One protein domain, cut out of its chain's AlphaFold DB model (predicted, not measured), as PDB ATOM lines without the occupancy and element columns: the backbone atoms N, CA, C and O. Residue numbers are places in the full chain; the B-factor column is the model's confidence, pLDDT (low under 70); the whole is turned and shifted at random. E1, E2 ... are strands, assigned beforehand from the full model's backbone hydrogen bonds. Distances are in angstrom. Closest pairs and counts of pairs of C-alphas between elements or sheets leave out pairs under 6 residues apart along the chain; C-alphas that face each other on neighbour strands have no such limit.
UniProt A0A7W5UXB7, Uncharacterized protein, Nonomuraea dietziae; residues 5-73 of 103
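AT A GLANCE: This is residues 5 to 73 of the 103 residues of an uncharacterized protein of Nonomuraea dietziae (UniProt A0A7W5UXB7). A long, strongly twisted two-stranded hairpin, E1 and E2, makes the backbone of a rod-like, all-strand domain, and shorter strands widen it into one sheet curled like part of a barrel. E3 and the short E4 are added beyond E2 toward one end, the short E5 beside E1 toward the other, and the long link of residues 50 to 65 runs along the open side between the edge strands E4 and E5. The 69 printed residues have no named helix and five named strands, E1 to E5 along the chain; the sheet order is E4, E3, E2, E1, E5, antiparallel throughout. The whole is only just loose, close to compact, with a radius of gyration of the C-alphas of 13.6 A and spans of 44 by 20 by 20 A.

IN THESE COORDINATES: E1 is residues 5 to 15, 31.0 A from first to last C-alpha, beginning with C-alpha 5 at (167.958, 83.985, 222.509). E2, residues 21 to 32, is the longest strand at 33.7 A and ends with C-alpha 32 at (165.419, 74.479, 220.499). E3 is residues 38 to 44, 19.9 A long. E4 is residues 47 to 49. E5 is residues 66 to 68, ending with C-alpha 68 at (179.569, 78.417, 241.993).

HOW THE PARTS SIT: E1 to E4 form a meander, each strand the antiparallel neighbour of the one before. E1 and E2 are a hairpin with 149 degrees between their directions; N 9 and O 26 are within hydrogen-bond range at 2.9 A, as are N 24 and O 11 at 3.0 A. The hairpin of E2 and E3 stands at 141 degrees, with N 41 and O 29 at 2.8 A. The hairpin of E3 and E4 stands at 121 degrees, with N 49 and O 42 at 2.9 A. On the other side of E1 from E2, E5 is antiparallel at 139 degrees; N 14 and O 67 are 2.9 A apart, and C-alphas 15 and 66, which face each other, 4.6 A. E4 and E5 are the edge strands and are apart. From edge to edge the strands' lines turn by 104 degrees and the way across the sheet turns by 91 degrees.

THE WHOLE: The two C-alphas farthest apart are those of Cys 18, between E1 and E2, and Asp 34, between E2 and E3, at 44.2 A. The links E1 to E2, E2 to E3 and E3 to E4 are tight; the link E4 to E5, with 16 residues, is long. The printed part has no cut. The mean pLDDT of the printed part is 91.3, and no printed residue is under 70.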
ATOM      1  N   TYR A   5     167.514  82.709 221.979       90.31
ATOM      2  CA  TYR A   5     167.958  83.985 222.509       90.31
ATOM      3  C   TYR A   5     169.286  83.810 223.235       90.31
ATOM      4  O   TYR A   5     169.568  82.765 223.829       90.31
ATOM      5  N   ASP A   6     170.089  84.865 223.169       93.50
ATOM      6  CA  ASP A   6     171.373  84.932 223.841       93.50
ATOM      7  C   ASP A   6     171.223  85.780 225.117       93.50
ATOM      8  O   ASP A   6     170.732  86.911 225.070       93.50
ATOM      9  N   ALA A   7     171.666  85.248 226.255       93.00
ATOM     10  CA  ALA A   7     171.704  85.940 227.541       93.00
ATOM     11  C   ALA A   7     173.151  86.181 227.972       93.00
ATOM     12  O   ALA A   7     173.975  85.274 227.875       93.00
ATOM     13  N   ARG A   8     173.460  87.368 228.502       93.38
ATOM     14  CA  ARG A   8     174.713  87.574 229.240       93.38
ATOM     15  C   ARG A   8     174.495  87.250 230.708       93.38
ATOM     16  O   ARG A   8     173.580  87.794 231.320       93.38
ATOM     17  N   GLU A   9     175.341  86.393 231.258       92.19
ATOM     18  CA  GLU A   9     175.270  85.970 232.651       92.19
ATOM     19  C   GLU A   9     176.641  86.095 233.316       92.19
ATOM     20  O   GLU A   9     177.627  85.531 232.843       92.19
ATOM     21  N   THR A  10     176.694  86.807 234.441       91.62
ATOM     22  CA  THR A  10     177.889  86.890 235.286       91.62
ATOM     23  C   THR A  10     177.794  85.845 236.386       91.62
ATOM     24  O   THR A  10     176.853  85.864 237.185       91.62
ATOM     25  N   TRP A  11     178.762  84.936 236.419       91.44
ATOM     26  CA  TRP A  11     178.789  83.801 237.333       91.44
ATOM     27  C   TRP A  11     179.896  83.966 238.378       91.44
ATOM     28  O   TRP A  11     181.066  84.071 237.998       91.44
ATOM     29  N   PRO A  12     179.556  83.978 239.681       92.44
ATOM     30  CA  PRO A  12     180.535  83.970 240.755       92.44
ATOM     31  C   PRO A  12     181.076  82.565 241.030       92.44
ATOM     32  O   PRO A  12     180.347  81.567 241.024       92.44
ATOM     33  N   PHE A  13     182.362  82.511 241.348       92.62
ATOM     34  CA  PHE A  13     183.085  81.313 241.746       92.62
ATOM     35  C   PHE A  13     183.833  81.553 243.048       92.62
ATOM     36  O   PHE A  13     184.364  82.637 243.285       92.62
ATOM     37  N   GLU A  14     183.928  80.507 243.858       93.62
ATOM     38  CA  GLU A  14     184.703  80.508 245.089       93.62
ATOM     39  C   GLU A  14     185.562  79.245 245.162       93.62
ATOM     40  O   GLU A  14     185.077  78.117 245.033       93.62
ATOM     41  N   CYS A  15     186.865  79.434 245.362       95.38
ATOM     42  CA  CYS A  15     187.779  78.328 245.603       95.38
ATOM     43  C   CYS A  15     187.681  77.871 247.058       95.38
ATOM     44  O   CYS A  15     188.036  78.617 247.965       95.38
ATOM     45  N   GLN A  16     187.334  76.607 247.274       94.94
ATOM     46  CA  GLN A  16     187.229  76.026 248.613       94.94
ATOM     47  C   GLN A  16     188.601  75.734 249.254       94.94
ATOM     48  O   GLN A  16     188.674  75.432 250.441       94.94
ATOM     49  N   CYS A  17     189.705  75.846 248.499       95.88
ATOM     50  CA  CYS A  17     191.061  75.698 249.044       95.88
ATOM     51  C   CYS A  17     191.659  77.023 249.534       95.88
ATOM     52  O   CYS A  17     192.256  77.071 250.605       95.88
ATOM     53  N   CYS A  18     191.573  78.091 248.731       96.75
ATOM     54  CA  CYS A  18     192.249  79.365 249.016       96.75
ATOM     55  C   CYS A  18     191.301  80.551 249.223       96.75
ATOM     56  O   CYS A  18     191.782  81.676 249.386       96.75
ATOM     57  N   TRP A  19     189.986  80.305 249.185       94.38
ATOM     58  CA  TRP A  19     188.912  81.284 249.392       94.38
ATOM     59  C   TRP A  19     188.944  82.474 248.432       94.38
ATOM     60  O   TRP A  19     188.361  83.524 248.687       94.38
ATOM     61  N   HIS A  20     189.652  82.333 247.313       93.94
ATOM     62  CA  HIS A  20     189.619  83.332 246.265       93.94
ATOM     63  C   HIS A  20     188.251  83.309 245.590       93.94
ATOM     64  O   HIS A  20     187.805  82.250 245.143       93.94
ATOM     65  N   VAL A  21     187.632  84.485 245.515       92.69
ATOM     66  CA  VAL A  21     186.373  84.725 244.816       92.69
ATOM     67  C   VAL A  21     186.669  85.490 243.535       92.69
ATOM     68  O   VAL A  21     187.456  86.440 243.549       92.69
ATOM     69  N   TRP A  22     186.050  85.071 242.439       92.69
ATOM     70  CA  TRP A  22     186.114  85.763 241.157       92.69
ATOM     71  C   TRP A  22     184.804  85.589 240.393       92.69
ATOM     72  O   TRP A  22     183.985  84.735 240.726       92.69
ATOM     73  N   GLU A  23     184.612  86.409 239.367       92.00
ATOM     74  CA  GLU A  23     183.448  86.352 238.489       92.00
ATOM     75  C   GLU A  23     183.896  86.192 237.038       92.00
ATOM     76  O   GLU A  23     184.960  86.678 236.642       92.00
ATOM     77  N   GLU A  24     183.077  85.522 236.235       92.00
ATOM     78  CA  GLU A  24     183.276  85.436 234.790       92.00
ATOM     79  C   GLU A  24     181.965  85.699 234.047       92.00
ATOM     80  O   GLU A  24     180.886  85.321 234.509       92.00
ATOM     81  N   GLU A  25     182.066  86.335 232.880       93.56
ATOM     82  CA  GLU A  25     180.931  86.590 231.992       93.56
ATOM     83  C   GLU A  25     180.777  85.462 230.963       93.56
ATOM     84  O   GLU A  25     181.730  85.083 230.274       93.56
ATOM     85  N   TYR A  26     179.545  84.976 230.842       93.75
ATOM     86  CA  TYR A  26     179.106  84.006 229.851       93.75
ATOM     87  C   TYR A  26     178.083  84.626 228.918       93.75
ATOM     88  O   TYR A  26     177.217  85.390 229.340       93.75
ATOM     89  N   LEU A  27     178.140  84.225 227.653       95.06
ATOM     90  CA  LEU A  27     177.015  84.335 226.742       95.06
ATOM     91  C   LEU A  27     176.367  82.950 226.639       95.06
ATOM     92  O   LEU A  27     177.002  81.998 226.181       95.06
ATOM     93  N   VAL A  28     175.122  82.840 227.092       94.81
ATOM     94  CA  VAL A  28     174.334  81.606 227.061       94.81
ATOM     95  C   VAL A  28     173.348  81.702 225.917       94.81
ATOM     96  O   VAL A  28     172.429  82.518 225.944       94.81
ATOM     97  N   ARG A  29     173.551  80.874 224.899       94.38
ATOM     98  CA  ARG A  29     172.650  80.770 223.757       94.38
ATOM     99  C   ARG A  29     171.684  79.621 223.994       94.38
ATOM    100  O   ARG A  29     172.098  78.464 223.996       94.38
ATOM    101  N   ARG A  30     170.409  79.951 224.179       93.62
ATOM    102  CA  ARG A  30     169.323  78.984 224.373       93.62
ATOM    103  C   ARG A  30     168.655  78.723 223.037       93.62
ATOM    104  O   ARG A  30     168.233  79.665 222.373       93.62
ATOM    105  N   LEU A  31     168.625  77.463 222.628       92.25
ATOM    106  CA  LEU A  31     168.120  77.004 221.337       92.25
ATOM    107  C   LEU A  31     167.131  75.869 221.557       92.25
ATOM    108  O   LEU A  31     167.266  75.109 222.509       92.25
ATOM    109  N   THR A  32     166.213  75.701 220.617       92.75
ATOM    110  CA  THR A  32     165.419  74.479 220.499       92.75
ATOM    111  C   THR A  32     165.991  73.625 219.367       92.75
ATOM    112  O   THR A  32     166.247  74.136 218.270       92.75
ATOM    113  N   ASP A  33     166.262  72.348 219.638       87.25
ATOM    114  CA  ASP A  33     166.694  71.392 218.617       87.25
ATOM    115  C   ASP A  33     165.523  70.943 217.716       87.25
ATOM    116  O   ASP A  33     164.366  71.309 217.929       87.25
ATOM    117  N   ASP A  34     165.813  70.137 216.692       88.00
ATOM    118  CA  ASP A  34     164.798  69.675 215.731       88.00
ATOM    119  C   ASP A  34     163.776  68.693 216.353       88.00
ATOM    120  O   ASP A  34     162.769  68.359 215.730       88.00
ATOM    121  N   HIS A  35     164.016  68.246 217.589       89.69
ATOM    122  CA  HIS A  35     163.139  67.384 218.378       89.69
ATOM    123  C   HIS A  35     162.330  68.158 219.432       89.69
ATOM    124  O   HIS A  35     161.510  67.555 220.124       89.69
ATOM    125  N   GLY A  36     162.527  69.474 219.549       87.81
ATOM    126  CA  GLY A  36     161.856  70.303 220.545       87.81
ATOM    127  C   GLY A  36     162.559  70.362 221.905       87.81
ATOM    128  O   GLY A  36     161.991  70.925 222.837       87.81
ATOM    129  N   ASN A  37     163.766  69.805 222.051       89.69
ATOM    130  CA  ASN A  37     164.518  69.894 223.303       89.69
ATOM    131  C   ASN A  37     165.232  71.241 223.408       89.69
ATOM    132  O   ASN A  37     165.803  71.738 222.434       89.69
ATOM    133  N   GLU A  38     165.255  71.804 224.615       90.88
ATOM    134  CA  GLU A  38     166.084  72.966 224.914       90.88
ATOM    135  C   GLU A  38     167.558  72.562 225.016       90.88
ATOM    136  O   GLU A  38     167.926  71.610 225.705       90.88
ATOM    137  N   VAL A  39     168.408  73.316 224.329       91.94
ATOM    138  CA  VAL A  39     169.858  73.148 224.316       91.94
ATOM    139  C   VAL A  39     170.503  74.482 224.657       91.94
ATOM    140  O   VAL A  39     170.176  75.516 224.071       91.94
ATOM    141  N   GLU A  40     171.463  74.453 225.577       93.44
ATOM    142  CA  GLU A  40     172.256  75.623 225.946       93.44
ATOM    143  C   GLU A  40     173.672  75.513 225.378       93.44
ATOM    144  O   GLU A  40     174.390  74.543 225.617       93.44
ATOM    145  N   VAL A  41     174.098  76.541 224.644       94.00
ATOM    146  CA  VAL A  41     175.486  76.707 224.209       94.00
ATOM    147  C   VAL A  41     176.121  77.809 225.042       94.00
ATOM    148  O   VAL A  41     175.700  78.964 224.997       94.00
ATOM    149  N   TRP A  42     177.164  77.441 225.779       94.81
ATOM    150  CA  TRP A  42     177.896  78.344 226.655       94.81
ATOM    151  C   TRP A  42     179.114  78.899 225.929       94.81
ATOM    152  O   TRP A  42     179.911  78.153 225.355       94.81
ATOM    153  N   LEU A  43     179.252  80.222 225.946       95.38
ATOM    154  CA  LEU A  43     180.346  80.934 225.301       95.38
ATOM    155  C   LEU A  43     181.051  81.827 226.319       95.38
ATOM    156  O   LEU A  43     180.407  82.585 227.043       95.38
ATOM    157  N   ARG A  44     182.383  81.798 226.314       93.56
ATOM    158  CA  ARG A  44     183.234  82.739 227.048       93.56
ATOM    159  C   ARG A  44     184.169  83.411 226.056       93.56
ATOM    160  O   ARG A  44     184.878  82.734 225.316       93.56
ATOM    161  N   SER A  45     184.132  84.742 225.999       91.56
ATOM    162  CA  SER A  45     184.893  85.525 225.009       91.56
ATOM    163  C   SER A  45     184.673  85.052 223.558       91.56
ATOM    164  O   SER A  45     185.592  85.063 222.745       91.56
ATOM    165  N   GLY A  46     183.456  84.595 223.240       91.94
ATOM    166  CA  GLY A  46     183.080  84.076 221.918       91.94
ATOM    167  C   GLY A  46     183.497  82.627 221.630       91.94
ATOM    168  O   GLY A  46     183.135  82.102 220.581       91.94
ATOM    169  N   VAL A  47     184.211  81.963 222.543       94.00
ATOM    170  CA  VAL A  47     184.636  80.561 222.404       94.00
ATOM    171  C   VAL A  47     183.662  79.648 223.140       94.00
ATOM    172  O   VAL A  47     183.275  79.948 224.269       94.00
ATOM    173  N   SER A  48     183.270  78.534 222.514       94.44
ATOM    174  CA  SER A  48     182.400  77.541 223.150       94.44
ATOM    175  C   SER A  48     183.129  76.829 224.285       94.44
ATOM    176  O   SER A  48     184.268  76.390 224.130       94.44
ATOM    177  N   VAL A  49     182.464  76.744 225.430       94.25
ATOM    178  CA  VAL A  49     182.993  76.183 226.673       94.25
ATOM    179  C   VAL A  49     181.940  75.310 227.347       94.25
ATOM    180  O   VAL A  49     180.776  75.295 226.951       94.25
ATOM    181  N   GLN A  50     182.361  74.568 228.367       93.31
ATOM    182  CA  GLN A  50     181.446  73.843 229.243       93.31
ATOM    183  C   GLN A  50     180.681  74.811 230.166       93.31
ATOM    184  O   GLN A  50     181.157  75.930 230.410       93.31
ATOM    185  N   PRO A  51     179.507  74.407 230.688       91.94
ATOM    186  CA  PRO A  51     178.749  75.223 231.627       91.94
ATOM    187  C   PRO A  51     179.553  75.568 232.902       91.94
ATOM    188  O   PRO A  51     180.534  74.900 233.232       91.94
ATOM    189  N   PRO A  52     179.157  76.613 233.654       88.69
ATOM    190  CA  PRO A  52     179.880  77.131 234.821       88.69
ATOM    191  C   PRO A  52     180.203  76.081 235.882       88.69
ATOM    192  O   PRO A  52     181.269  76.135 236.489       88.69
ATOM    193  N   ASN A  53     179.315  75.107 236.058       84.88
ATOM    194  CA  ASN A  53     179.434  74.015 237.020       84.88
ATOM    195  C   ASN A  53     180.383  72.879 236.590       84.88
ATOM    196  O   ASN A  53     180.511  71.904 237.327       84.88
ATOM    197  N   SER A  54     181.013  72.975 235.418       87.69
ATOM    198  CA  SER A  54     181.855  71.920 234.850       87.69
ATOM    199  C   SER A  54     183.327  72.330 234.810       87.69
ATOM    200  O   SER A  54     183.644  73.435 234.377       87.69
ATOM    201  N   ASP A  55     184.200  71.420 235.258       76.19
ATOM    202  CA  ASP A  55     185.665  71.405 235.113       76.19
ATOM    203  C   ASP A  55     186.365  72.774 235.093       76.19
ATOM    204  O   ASP A  55     186.718  73.323 234.046       76.19
ATOM    205  N   ARG A  56     186.642  73.308 236.291       87.06
ATOM    206  CA  ARG A  56     187.398  74.554 236.481       87.06
ATOM    207  C   ARG A  56     188.547  74.395 237.461       87.06
ATOM    208  O   ARG A  56     188.514  73.556 238.356       87.06
ATOM    209  N   SER A  57     189.530  75.281 237.330       93.50
ATOM    210  CA  SER A  57     190.649  75.436 238.263       93.50
ATOM    211  C   SER A  57     190.729  76.871 238.777       93.50
ATOM    212  O   SER A  57     190.548  77.818 238.012       93.50
ATOM    213  N   CYS A  58     191.048  77.043 240.057       95.12
ATOM    214  CA  CYS A  58     191.209  78.358 240.658       95.12
ATOM    215  C   CYS A  58     192.387  79.103 240.005       95.12
ATOM    216  O   CYS A  58     193.500  78.573 240.016       95.12
ATOM    217  N   PRO A  59     192.211  80.349 239.528       95.31
ATOM    218  CA  PRO A  59     193.296  81.103 238.895       95.31
ATOM    219  C   PRO A  59     194.411  81.495 239.877       95.31
ATOM    220  O   PRO A  59     195.517  81.821 239.458       95.31
ATOM    221  N   LYS A  60     194.137  81.455 241.188       96.50
ATOM    222  CA  LYS A  60     195.100  81.813 242.235       96.50
ATOM    223  C   LYS A  60     195.956  80.634 242.705       96.50
ATOM    224  O   LYS A  60     197.139  80.821 242.957       96.50
ATOM    225  N   CYS A  61     195.371  79.445 242.881       96.94
ATOM    226  CA  CYS A  61     196.076  78.289 243.462       96.94
ATOM    227  C   CYS A  61     196.039  77.008 242.615       96.94
ATOM    228  O   CYS A  61     196.641  76.015 243.009       96.94
ATOM    229  N   GLY A  62     195.320  76.993 241.490       96.00
ATOM    230  CA  GLY A  62     195.210  75.835 240.597       96.00
ATOM    231  C   GLY A  62     194.293  74.706 241.079       96.00
ATOM    232  O   GLY A  62     194.063  73.760 240.335       96.00
ATOM    233  N   ALA A  63     193.733  74.784 242.290       95.44
ATOM    234  CA  ALA A  63     192.849  73.742 242.807       95.44
ATOM    235  C   ALA A  63     191.509  73.672 242.055       95.44
ATOM    236  O   ALA A  63     190.971  74.698 241.639       95.44
ATOM    237  N   VAL A  64     190.940  72.467 241.953       94.25
ATOM    238  CA  VAL A  64     189.660  72.190 241.262       94.25
ATOM    239  C   VAL A  64     188.447  72.144 242.197       94.25
ATOM    240  O   VAL A  64     187.314  71.978 241.759       94.25
ATOM    241  N   GLN A  65     188.661  72.307 243.506       93.88
ATOM    242  CA  GLN A  65     187.585  72.388 244.496       93.88
ATOM    243  C   GLN A  65     186.958  73.783 244.444       93.88
ATOM    244  O   GLN A  65     187.381  74.707 245.144       93.88
ATOM    245  N   ILE A  66     185.979  73.944 243.560       93.81
ATOM    246  CA  ILE A  66     185.324  75.219 243.276       93.81
ATOM    247  C   ILE A  66     183.827  75.047 243.482       93.81
ATOM    248  O   ILE A  66     183.248  74.048 243.064       93.81
ATOM    249  N   THR A  67     183.213  76.020 244.142       91.81
ATOM    250  CA  THR A  67     181.760  76.166 244.172       91.81
ATOM    251  C   THR A  67     181.355  77.368 243.326       91.81
ATOM    252  O   THR A  67     182.131  78.310 243.148       91.81
ATOM    253  N   THR A  68     180.147  77.328 242.777       90.50
ATOM    254  CA  THR A  68     179.569  78.417 241.993       90.50
ATOM    255  C   THR A  68     178.102  78.585 242.352       90.50
ATOM    256  O   THR A  68     177.435  77.632 242.758       90.50
ATOM    257  N   PHE A  69     177.605  79.807 242.204       83.25
ATOM    258  CA  PHE A  69     176.215  80.150 242.460       83.25
ATOM    259  C   PHE A  69     175.618  80.834 241.229       83.25
ATOM    260  O   PHE A  69     176.366  81.444 240.466       83.25
ATOM    261  N   PRO A  70     174.287  80.783 241.038       77.75
ATOM    262  CA  PRO A  70     173.637  81.494 239.944       77.75
ATOM    263  C   PRO A  70     173.935  82.996 239.959       77.75
ATOM    264  O   PRO A  70     174.254  83.586 241.000       77.75
ATOM    265  N   SER A  71     173.758  83.631 238.804       74.38
ATOM    266  CA  SER A  71     173.946  85.072 238.648       74.38
ATOM    267  C   SER A  71     173.166  85.885 239.694       74.38
ATOM    268  O   SER A  71     172.037  85.572 240.088       74.38
ATOM    269  N   GLY A  72     173.813  86.932 240.211       71.12
ATOM    270  CA  GLY A  72     173.251  87.792 241.255       71.12
ATOM    271  C   GLY A  72     173.226  87.191 242.666       71.12
ATOM    272  O   GLY A  72     172.708  87.840 243.573       71.12
ATOM    273  N   TYR A  73     173.790  85.998 242.898       73.69
ATOM    274  CA  TYR A  73     173.877  85.415 244.243       73.69
ATOM    275  C   TYR A  73     174.618  86.322 245.237       73.69
ATOM    276  O   TYR A  73     174.134  86.537 246.347       73.69
TER     277      TYR A  73